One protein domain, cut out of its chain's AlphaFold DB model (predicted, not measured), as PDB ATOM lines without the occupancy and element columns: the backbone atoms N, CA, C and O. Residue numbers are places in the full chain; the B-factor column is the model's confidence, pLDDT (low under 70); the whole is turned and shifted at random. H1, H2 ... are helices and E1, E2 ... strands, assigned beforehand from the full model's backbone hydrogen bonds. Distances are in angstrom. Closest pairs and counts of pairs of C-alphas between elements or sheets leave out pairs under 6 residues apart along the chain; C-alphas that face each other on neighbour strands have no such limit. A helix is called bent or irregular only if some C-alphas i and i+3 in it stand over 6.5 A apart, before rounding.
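AT A GLANCE: This is residues 7 to 80 of the 84 residues of an uncharacterized protein of Clostridia bacterium (UniProt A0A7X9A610). One long helix, H2, crosses one face of a four-stranded sheet whose other face is bare; short H1 sits beyond one end of the strands. The 74 printed residues run E1 H1 H2 E2 E3 E4, mixed helices and strands; the mixed sheet's order is E1 E2 E3 E4. It is compact, radius of gyration of the C-alphas 12.8 A, spanning 38 by 23 by 20 A.

HOW THE PARTS SIT: E1, residues 7 to 13, and E2, residues 54 to 60, are parallel neighbours; N 9 and O 55 are 2.9 A apart. E3, residues 67 to 71, and E4, residues 77 to 79, continue E2 as a meander of antiparallel hairpins; N 58 and O 69, like N 70 and O 78, are 2.9 A apart. H2, residues 27 to 44, has height 9.7 A over the sheet; C-alphas 34 and 56 are its closest to E2, 6.8 A. Irregular H1, residues 15 to 23, C-alphas 17 and 20 8.4 A apart, only grazes the sheet. Every O i to N i+4 pair is within hydrogen-bond range in H2, 3 of 5 in H1.

IN THESE COORDINATES: E1 begins at C-alpha 7 (-7.449, -29.127, -8.412); E4 ends at C-alpha 79 (7.021, -42.964, -6.516). H2 measures 25.8 A.

THE WHOLE: The printed part has no cut. Residues 49 to 51 and 64 to 65 have pLDDT under 70.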
ATOM      1  N   LEU A   7      -7.196 -28.300  -7.240       88.81
ATOM      2  CA  LEU A   7      -7.449 -29.127  -8.412       88.81
ATOM      3  C   LEU A   7      -6.624 -30.404  -8.337       88.81
ATOM      4  O   LEU A   7      -5.421 -30.408  -8.087       88.81
ATOM      5  N   THR A   8      -7.280 -31.535  -8.564       92.62
ATOM      6  CA  THR A   8      -6.608 -32.829  -8.658       92.62
ATOM      7  C   THR A   8      -6.899 -33.455 -10.007       92.62
ATOM      8  O   THR A   8      -8.062 -33.655 -10.351       92.62
ATOM      9  N   PHE A   9      -5.851 -33.816 -10.744       93.38
ATOM     10  CA  PHE A   9      -5.974 -34.671 -11.918       93.38
ATOM     11  C   PHE A   9      -5.485 -36.086 -11.610       93.38
ATOM     12  O   PHE A   9      -4.642 -36.321 -10.740       93.38
ATOM     13  N   THR A  10      -6.055 -37.062 -12.308       95.38
ATOM     14  CA  THR A  10      -5.681 -38.470 -12.184       95.38
ATOM     15  C   THR A  10      -5.590 -39.076 -13.572       95.38
ATOM     16  O   THR A  10      -6.547 -39.018 -14.340       95.38
ATOM     17  N   VAL A  11      -4.431 -39.646 -13.874       94.81
ATOM     18  CA  VAL A  11      -4.190 -40.473 -15.050       94.81
ATOM     19  C   VAL A  11      -4.297 -41.923 -14.604       94.81
ATOM     20  O   VAL A  11      -3.659 -42.326 -13.634       94.81
ATOM     21  N   SER A  12      -5.129 -42.695 -15.289       94.38
ATOM     22  CA  SER A  12      -5.322 -44.115 -15.008       94.38
ATOM     23  C   SER A  12      -4.680 -44.934 -16.118       94.38
ATOM     24  O   SER A  12      -4.964 -44.693 -17.291       94.38
ATOM     25  N   ILE A  13      -3.824 -45.876 -15.740       91.56
ATOM     26  CA  ILE A  13      -3.113 -46.776 -16.652       91.56
ATOM     27  C   ILE A  13      -3.537 -48.197 -16.317       91.56
ATOM     28  O   ILE A  13      -3.646 -48.547 -15.149       91.56
ATOM     29  N   ASP A  14      -3.820 -49.020 -17.318       93.38
ATOM     30  CA  ASP A  14      -3.996 -50.455 -17.104       93.38
ATOM     31  C   ASP A  14      -2.610 -51.097 -16.999       93.38
ATOM     32  O   ASP A  14      -2.011 -51.443 -18.014       93.38
ATOM     33  N   TYR A  15      -2.035 -51.127 -15.791       91.19
ATOM     34  CA  TYR A  15      -0.652 -51.579 -15.621       91.19
ATOM     35  C   TYR A  15      -0.487 -53.042 -16.036       91.19
ATOM     36  O   TYR A  15       0.524 -53.381 -16.631       91.19
ATOM     37  N   ASP A  16      -1.502 -53.883 -15.817       90.94
ATOM     38  CA  ASP A  16      -1.477 -55.293 -16.225       90.94
ATOM     39  C   ASP A  16      -1.288 -55.454 -17.749       90.94
ATOM     40  O   ASP A  16      -0.667 -56.422 -18.195       90.94
ATOM     41  N   ASP A  17      -1.807 -54.511 -18.544       94.56
ATOM     42  CA  ASP A  17      -1.710 -54.509 -20.009       94.56
ATOM     43  C   ASP A  17      -0.478 -53.745 -20.540       94.56
ATOM     44  O   ASP A  17      -0.088 -53.967 -21.688       94.56
ATOM     45  N   TYR A  18       0.122 -52.859 -19.734       93.38
ATOM     46  CA  TYR A  18       1.192 -51.927 -20.136       93.38
ATOM     47  C   TYR A  18       2.424 -51.952 -19.208       93.38
ATOM     48  O   TYR A  18       3.156 -50.965 -19.126       93.38
ATOM     49  N   GLU A  19       2.644 -53.047 -18.474       93.00
ATOM     50  CA  GLU A  19       3.755 -53.203 -17.518       93.00
ATOM     51  C   GLU A  19       5.112 -52.973 -18.197       93.00
ATOM     52  O   GLU A  19       5.902 -52.162 -17.718       93.00
ATOM     53  N   ASP A  20       5.348 -53.623 -19.343       94.69
ATOM     54  CA  ASP A  20       6.608 -53.517 -20.088       94.69
ATOM     55  C   ASP A  20       6.852 -52.075 -20.577       94.69
ATOM     56  O   ASP A  20       7.946 -51.537 -20.415       94.69
ATOM     57  N   GLU A  21       5.836 -51.415 -21.150       95.00
ATOM     58  CA  GLU A  21       5.949 -50.027 -21.604       95.00
ATOM     59  C   GLU A  21       6.139 -49.039 -20.451       95.00
ATOM     60  O   GLU A  21       6.843 -48.045 -20.620       95.00
ATOM     61  N   TRP A  22       5.513 -49.284 -19.297       93.81
ATOM     62  CA  TRP A  22       5.721 -48.471 -18.102       93.81
ATOM     63  C   TRP A  22       7.146 -48.622 -17.573       93.81
ATOM     64  O   TRP A  22       7.786 -47.628 -17.243       93.81
ATOM     65  N   ASP A  23       7.650 -49.852 -17.505       92.06
ATOM     66  CA  ASP A  23       8.985 -50.155 -16.991       92.06
ATOM     67  C   ASP A  23      10.113 -49.647 -17.908       92.06
ATOM     68  O   ASP A  23      11.237 -49.449 -17.437       92.06
ATOM     69  N   ASP A  24       9.814 -49.413 -19.188       95.38
ATOM     70  CA  ASP A  24      10.708 -48.769 -20.154       95.38
ATOM     71  C   ASP A  24      10.808 -47.238 -19.966       95.38
ATOM     72  O   ASP A  24      11.760 -46.632 -20.472       95.38
ATOM     73  N   LEU A  25       9.866 -46.605 -19.252       94.56
ATOM     74  CA  LEU A  25       9.916 -45.172 -18.946       94.56
ATOM     75  C   LEU A  25      10.908 -44.890 -17.821       94.56
ATOM     76  O   LEU A  25      10.954 -45.588 -16.804       94.56
ATOM     77  N   ASP A  26      11.666 -43.805 -17.960       95.12
ATOM     78  CA  ASP A  26      12.407 -43.266 -16.832       95.12
ATOM     79  C   ASP A  26      11.565 -42.265 -16.023       95.12
ATOM     80  O   ASP A  26      10.441 -41.888 -16.363       95.12
ATOM     81  N   ARG A  27      12.108 -41.853 -14.875       94.69
ATOM     82  CA  ARG A  27      11.426 -40.895 -14.003       94.69
ATOM     83  C   ARG A  27      11.283 -39.529 -14.654       94.69
ATOM     84  O   ARG A  27      10.270 -38.881 -14.431       94.69
ATOM     85  N   ASP A  28      12.258 -39.105 -15.449       95.88
ATOM     86  CA  ASP A  28      12.229 -37.788 -16.074       95.88
ATOM     87  C   ASP A  28      11.087 -37.727 -17.106       95.88
ATOM     88  O   ASP A  28      10.348 -36.742 -17.136       95.88
ATOM     89  N   ASP A  29      10.864 -38.804 -17.868       96.44
ATOM     90  CA  ASP A  29       9.739 -38.945 -18.799       96.44
ATOM     91  C   ASP A  29       8.386 -38.824 -18.077       96.44
ATOM     92  O   ASP A  29       7.489 -38.097 -18.520       96.44
ATOM     93  N   ILE A  30       8.241 -39.496 -16.930       96.25
ATOM     94  CA  ILE A  30       7.014 -39.453 -16.126       96.25
ATOM     95  C   ILE A  30       6.786 -38.054 -15.534       96.25
ATOM     96  O   ILE A  30       5.659 -37.547 -15.552       96.25
ATOM     97  N   GLU A  31       7.832 -37.414 -15.007       96.88
ATOM     98  CA  GLU A  31       7.748 -36.070 -14.423       96.88
ATOM     99  C   GLU A  31       7.364 -35.033 -15.475       96.88
ATOM    100  O   GLU A  31       6.441 -34.249 -15.240       96.88
ATOM    101  N   VAL A  32       8.006 -35.067 -16.648       97.31
ATOM    102  CA  VAL A  32       7.683 -34.183 -17.778       97.31
ATOM    103  C   VAL A  32       6.226 -34.354 -18.190       97.31
ATOM    104  O   VAL A  32       5.506 -33.362 -18.272       97.31
ATOM    105  N   PHE A  33       5.752 -35.588 -18.359       96.75
ATOM    106  CA  PHE A  33       4.360 -35.851 -18.723       96.75
ATOM    107  C   PHE A  33       3.359 -35.255 -17.718       96.75
ATOM    108  O   PHE A  33       2.375 -34.618 -18.102       96.75
ATOM    109  N   MET A  34       3.601 -35.425 -16.415       97.25
ATOM    110  CA  MET A  34       2.715 -34.874 -15.384       97.25
ATOM    111  C   MET A  34       2.756 -33.339 -15.324       97.25
ATOM    112  O   MET A  34       1.716 -32.722 -15.076       97.25
ATOM    113  N   LEU A  35       3.920 -32.723 -15.557       96.00
ATOM    114  CA  LEU A  35       4.060 -31.264 -15.630       96.00
ATOM    115  C   LEU A  35       3.366 -30.688 -16.864       96.00
ATOM    116  O   LEU A  35       2.678 -29.682 -16.744       96.00
ATOM    117  N   GLU A  36       3.446 -31.351 -18.019       96.56
ATOM    118  CA  GLU A  36       2.733 -30.922 -19.228       96.56
ATOM    119  C   GLU A  36       1.209 -30.929 -19.029       96.56
ATOM    120  O   GLU A  36       0.525 -29.999 -19.457       96.56
ATOM    121  N   ILE A  37       0.662 -31.930 -18.326       95.25
ATOM    122  CA  ILE A  37      -0.764 -31.950 -17.957       95.25
ATOM    123  C   ILE A  37      -1.102 -30.792 -17.013       95.25
ATOM    124  O   ILE A  37      -2.125 -30.132 -17.196       95.25
ATOM    125  N   LYS A  38      -0.263 -30.548 -15.999       93.12
ATOM    126  CA  LYS A  38      -0.443 -29.432 -15.062       93.12
ATOM    127  C   LYS A  38      -0.479 -28.099 -15.812       93.12
ATOM    128  O   LYS A  38      -1.422 -27.336 -15.620       93.12
ATOM    129  N   ASP A  39       0.509 -27.843 -16.663       92.31
ATOM    130  CA  ASP A  39       0.620 -26.605 -17.436       92.31
ATOM    131  C   ASP A  39      -0.569 -26.429 -18.384       92.31
ATOM    132  O   ASP A  39      -1.127 -25.337 -18.471       92.31
ATOM    133  N   PHE A  40      -1.023 -27.512 -19.024       93.75
ATOM    134  CA  PHE A  40      -2.230 -27.493 -19.848       93.75
ATOM    135  C   PHE A  40      -3.477 -27.104 -19.045       93.75
ATOM    136  O   PHE A  40      -4.280 -26.300 -19.508       93.75
ATOM    137  N   ILE A  41      -3.653 -27.652 -17.839       90.31
ATOM    138  CA  ILE A  41      -4.795 -27.315 -16.976       90.31
ATOM    139  C   ILE A  41      -4.751 -25.843 -16.559       90.31
ATOM    140  O   ILE A  41      -5.793 -25.191 -16.561       90.31
ATOM    141  N   ILE A  42      -3.571 -25.328 -16.201       89.12
ATOM    142  CA  ILE A  42      -3.397 -23.924 -15.810       89.12
ATOM    143  C   ILE A  42      -3.776 -22.992 -16.964       89.12
ATOM    144  O   ILE A  42      -4.528 -22.045 -16.747       89.12
ATOM    145  N   ASP A  43      -3.298 -23.289 -18.174       90.38
ATOM    146  CA  ASP A  43      -3.582 -22.499 -19.375       90.38
ATOM    147  C   ASP A  43      -5.069 -22.562 -19.763       90.38
ATOM    148  O   ASP A  43      -5.705 -21.532 -19.973       90.38
ATOM    149  N   GLU A  44      -5.664 -23.760 -19.792       91.31
ATOM    150  CA  GLU A  44      -7.058 -23.954 -20.221       91.31
ATOM    151  C   GLU A  44      -8.074 -23.367 -19.227       91.31
ATOM    152  O   GLU A  44      -9.146 -22.904 -19.627       91.31
ATOM    153  N   LEU A  45      -7.761 -23.388 -17.928       87.50
ATOM    154  CA  LEU A  45      -8.634 -22.858 -16.877       87.50
ATOM    155  C   LEU A  45      -8.317 -21.405 -16.488       87.50
ATOM    156  O   LEU A  45      -9.003 -20.878 -15.613       87.50
ATOM    157  N   ASP A  46      -7.341 -20.761 -17.143       86.56
ATOM    158  CA  ASP A  46      -6.891 -19.385 -16.860       86.56
ATOM    159  C   ASP A  46      -6.594 -19.180 -15.361       86.56
ATOM    160  O   ASP A  46      -7.033 -18.212 -14.732       86.56
ATOM    161  N   LEU A  47      -5.903 -20.157 -14.759       80.25
ATOM    162  CA  LEU A  47      -5.549 -20.140 -13.340       80.25
ATOM    163  C   LEU A  47      -4.271 -19.331 -13.119       80.25
ATOM    164  O   LEU A  47      -3.307 -19.443 -13.877       80.25
ATOM    165  N   ASP A  48      -4.230 -18.555 -12.036       77.25
ATOM    166  CA  ASP A  48      -2.998 -17.878 -11.644       77.25
ATOM    167  C   ASP A  48      -2.027 -18.899 -11.030       77.25
ATOM    168  O   ASP A  48      -2.369 -19.620 -10.088       77.25
ATOM    169  N   TYR A  49      -0.814 -18.978 -11.580       66.88
ATOM    170  CA  TYR A  49       0.173 -20.016 -11.246       66.88
ATOM    171  C   TYR A  49       0.576 -19.973  -9.760       66.88
ATOM    172  O   TYR A  49       0.946 -20.998  -9.187       66.88
ATOM    173  N   ASP A  50       0.496 -18.786  -9.148       66.69
ATOM    174  CA  ASP A  50       0.890 -18.534  -7.758       66.69
ATOM    175  C   ASP A  50      -0.168 -18.980  -6.725       66.69
ATOM    176  O   ASP A  50       0.210 -19.283  -5.592       66.69
ATOM    177  N   ASP A  51      -1.447 -19.088  -7.111       68.56
ATOM    178  CA  ASP A  51      -2.566 -19.446  -6.213       68.56
ATOM    179  C   ASP A  51      -3.154 -20.847  -6.512       68.56
ATOM    180  O   ASP A  51      -3.965 -21.368  -5.749       68.56
ATOM    181  N   ALA A  52      -2.772 -21.498  -7.618       75.12
ATOM    182  CA  ALA A  52      -3.363 -22.775  -8.024       75.12
ATOM    183  C   ALA A  52      -2.735 -23.984  -7.303       75.12
ATOM    184  O   ALA A  52      -1.614 -24.418  -7.597       75.12
ATOM    185  N   ASN A  53      -3.491 -24.615  -6.401       86.81
ATOM    186  CA  ASN A  53      -3.058 -25.832  -5.724       86.81
ATOM    187  C   ASN A  53      -3.374 -27.095  -6.551       86.81
ATOM    188  O   ASN A  53      -4.383 -27.767  -6.331       86.81
ATOM    189  N   ILE A  54      -2.497 -27.430  -7.504       89.31
ATOM    190  CA  ILE A  54      -2.682 -28.580  -8.405       89.31
ATOM    191  C   ILE A  54      -1.909 -29.817  -7.930       89.31
ATOM    192  O   ILE A  54      -0.687 -29.795  -7.769       89.31
ATOM    193  N   GLN A  55      -2.616 -30.939  -7.777       93.88
ATOM    194  CA  GLN A  55      -2.038 -32.260  -7.525       93.88
ATOM    195  C   GLN A  55      -2.302 -33.212  -8.692       93.88
ATOM    196  O   GLN A  55      -3.382 -33.223  -9.278       93.88
ATOM    197  N   GLY A  56      -1.320 -34.058  -8.985       95.19
ATOM    198  CA  GLY A  56      -1.418 -35.079 -10.022       95.19
ATOM    199  C   GLY A  56      -1.205 -36.470  -9.452       95.19
ATOM    200  O   GLY A  56      -0.356 -36.665  -8.578       95.19
ATOM    201  N   TYR A  57      -1.940 -37.446  -9.973       95.94
ATOM    202  CA  TYR A  57      -1.748 -38.859  -9.657       95.94
ATOM    203  C   TYR A  57      -1.686 -39.684 -10.936       95.94
ATOM    204  O   TYR A  57      -2.492 -39.476 -11.839       95.94
ATOM    205  N   ILE A  58      -0.772 -40.649 -10.970       96.00
ATOM    206  CA  ILE A  58      -0.856 -41.794 -11.874       96.00
ATOM    207  C   ILE A  58      -1.261 -42.993 -11.024       96.00
ATOM    208  O   ILE A  58      -0.654 -43.251  -9.976       96.00
ATOM    209  N   VAL A  59      -2.324 -43.676 -11.435       95.06
ATOM    210  CA  VAL A  59      -2.888 -44.826 -10.729       95.06
ATOM    211  C   VAL A  59      -2.982 -46.021 -11.654       95.06
ATOM    212  O   VAL A  59      -3.272 -45.884 -12.844       95.06
ATOM    213  N   ASP A  60      -2.792 -47.183 -11.058       93.06
ATOM    214  CA  ASP A  60      -3.082 -48.447 -11.698       93.06
ATOM    215  C   ASP A  60      -4.601 -48.642 -11.719       93.06
ATOM    216  O   ASP A  60      -5.274 -48.577 -10.693       93.06
ATOM    217  N   SER A  61      -5.172 -48.801 -12.903       90.31
ATOM    218  CA  SER A  61      -6.604 -49.004 -13.086       90.31
ATOM    219  C   SER A  61      -7.027 -50.456 -12.871       90.31
ATOM    220  O   SER A  61      -8.201 -50.681 -12.559       90.31
ATOM    221  N   SER A  62      -6.093 -51.415 -12.961       83.56
ATOM    222  CA  SER A  62      -6.339 -52.822 -12.620       83.56
ATOM    223  C   SER A  62      -6.546 -52.988 -11.105       83.56
ATOM    224  O   SER A  62      -7.309 -53.847 -10.652       83.56
ATOM    225  N   ASP A  63      -5.968 -52.073 -10.319       79.38
ATOM    226  CA  ASP A  63      -6.158 -51.935  -8.878       79.38
ATOM    227  C   ASP A  63      -6.300 -50.451  -8.502       79.38
ATOM    228  O   ASP A  63      -5.358 -49.817  -8.032       79.38
ATOM    229  N   SER A  64      -7.500 -49.891  -8.704       61.97
ATOM    230  CA  SER A  64      -7.793 -48.446  -8.616       61.97
ATOM    231  C   SER A  64      -7.392 -47.740  -7.310       61.97
ATOM    232  O   SER A  64      -7.363 -46.509  -7.264       61.97
ATOM    233  N   ASP A  65      -7.113 -48.489  -6.241       67.06
ATOM    234  CA  ASP A  65      -6.634 -47.943  -4.967       67.06
ATOM    235  C   ASP A  65      -5.096 -47.796  -4.918       67.06
ATOM    236  O   ASP A  65      -4.555 -47.173  -3.993       67.06
ATOM    237  N   LYS A  66      -4.365 -48.323  -5.910       84.00
ATOM    238  CA  LYS A  66      -2.905 -48.269  -5.996       84.00
ATOM    239  C   LYS A  66      -2.423 -47.072  -6.802       84.00
ATOM    240  O   LYS A  66      -2.579 -46.952  -8.014       84.00
ATOM    241  N   ARG A  67      -1.750 -46.178  -6.083       89.50
ATOM    242  CA  ARG A  67      -1.000 -45.068  -6.670       89.50
ATOM    243  C   ARG A  67       0.338 -45.581  -7.167       89.50
ATOM    244  O   ARG A  67       1.010 -46.299  -6.432       89.50
ATOM    245  N   MET A  68       0.720 -45.145  -8.357       93.56
ATOM    246  CA  MET A  68       2.031 -45.391  -8.952       93.56
ATOM    247  C   MET A  68       2.926 -44.173  -8.722       93.56
ATOM    248  O   MET A  68       4.010 -44.283  -8.152       93.56
ATOM    249  N   VAL A  69       2.416 -42.981  -9.054       96.44
ATOM    250  CA  VAL A  69       3.139 -41.708  -8.913       96.44
ATOM    251  C   VAL A  69       2.216 -40.623  -8.371       96.44
ATOM    252  O   VAL A  69       1.025 -40.572  -8.683       96.44
ATOM    253  N   LYS A  70       2.767 -39.739  -7.540       96.44
ATOM    254  CA  LYS A  70       2.123 -38.497  -7.105       96.44
ATOM    255  C   LYS A  70       3.009 -37.307  -7.445       96.44
ATOM    256  O   LYS A  70       4.148 -37.261  -6.994       96.44
ATOM    257  N   MET A  71       2.428 -36.306  -8.098       96.06
ATOM    258  CA  MET A  71       2.966 -34.953  -8.204       96.06
ATOM    259  C   MET A  71       2.270 -34.060  -7.172       96.06
ATOM    260  O   MET A  71       1.040 -34.011  -7.085       96.06
ATOM    261  N   SER A  72       3.056 -33.362  -6.360       92.88
ATOM    262  CA  SER A  72       2.554 -32.314  -5.465       92.88
ATOM    263  C   SER A  72       2.618 -30.941  -6.123       92.88
ATOM    264  O   SER A  72       3.375 -30.730  -7.062       92.88
ATOM    265  N   THR A  73       1.893 -29.991  -5.549       85.12
ATOM    266  CA  THR A  73       1.827 -28.581  -5.951       85.12
ATOM    267  C   THR A  73       3.195 -27.941  -6.149       85.12
ATOM    268  O   THR A  73       3.415 -27.218  -7.111       85.12
ATOM    269  N   SER A  74       4.153 -28.262  -5.270       85.12
ATOM    270  CA  SER A  74       5.532 -27.770  -5.352       85.12
ATOM    271  C   SER A  74       6.403 -28.559  -6.339       85.12
ATOM    272  O   SER A  74       7.612 -28.628  -6.131       85.12
ATOM    273  N   GLU A  75       5.786 -29.264  -7.290       88.44
ATOM    274  CA  GLU A  75       6.440 -30.089  -8.317       88.44
ATOM    275  C   GLU A  75       7.381 -31.145  -7.723       88.44
ATOM    276  O   GLU A  75       8.402 -31.514  -8.293       88.44
ATOM    277  N   LYS A  76       7.049 -31.638  -6.523       93.62
ATOM    278  CA  LYS A  76       7.757 -32.776  -5.926       93.62
ATOM    279  C   LYS A  76       7.021 -34.054  -6.251       93.62
ATOM    280  O   LYS A  76       5.813 -34.134  -6.002       93.62
ATOM    281  N   PHE A  77       7.786 -35.047  -6.678       96.25
ATOM    282  CA  PHE A  77       7.288 -36.352  -7.062       96.25
ATOM    283  C   PHE A  77       7.488 -37.391  -5.960       96.25
ATOM    284  O   PHE A  77       8.432 -37.344  -5.168       96.25
ATOM    285  N   SER A  78       6.545 -38.320  -5.861       96.25
ATOM    286  CA  SER A  78       6.613 -39.492  -4.993       96.25
ATOM    287  C   SER A  78       6.246 -40.725  -5.800       96.25
ATOM    288  O   SER A  78       5.153 -40.784  -6.360       96.25
ATOM    289  N   TYR A  79       7.155 -41.693  -5.813       94.69
ATOM    290  CA  TYR A  79       7.021 -42.964  -6.516       94.69
ATOM    291  C   TYR A  79       6.683 -44.055  -5.509       94.69
ATOM    292  O   TYR A  79       7.282 -44.123  -4.428       94.69
ATOM    293  N   TYR A  80       5.702 -44.880  -5.843       92.12
ATOM    294  CA  TYR A  80       5.178 -45.908  -4.960       92.12
ATOM    295  C   TYR A  80       5.547 -47.290  -5.492       92.12
ATOM    296  O   TYR A  80       5.312 -47.613  -6.646       92.12
TER     297      TYR A  80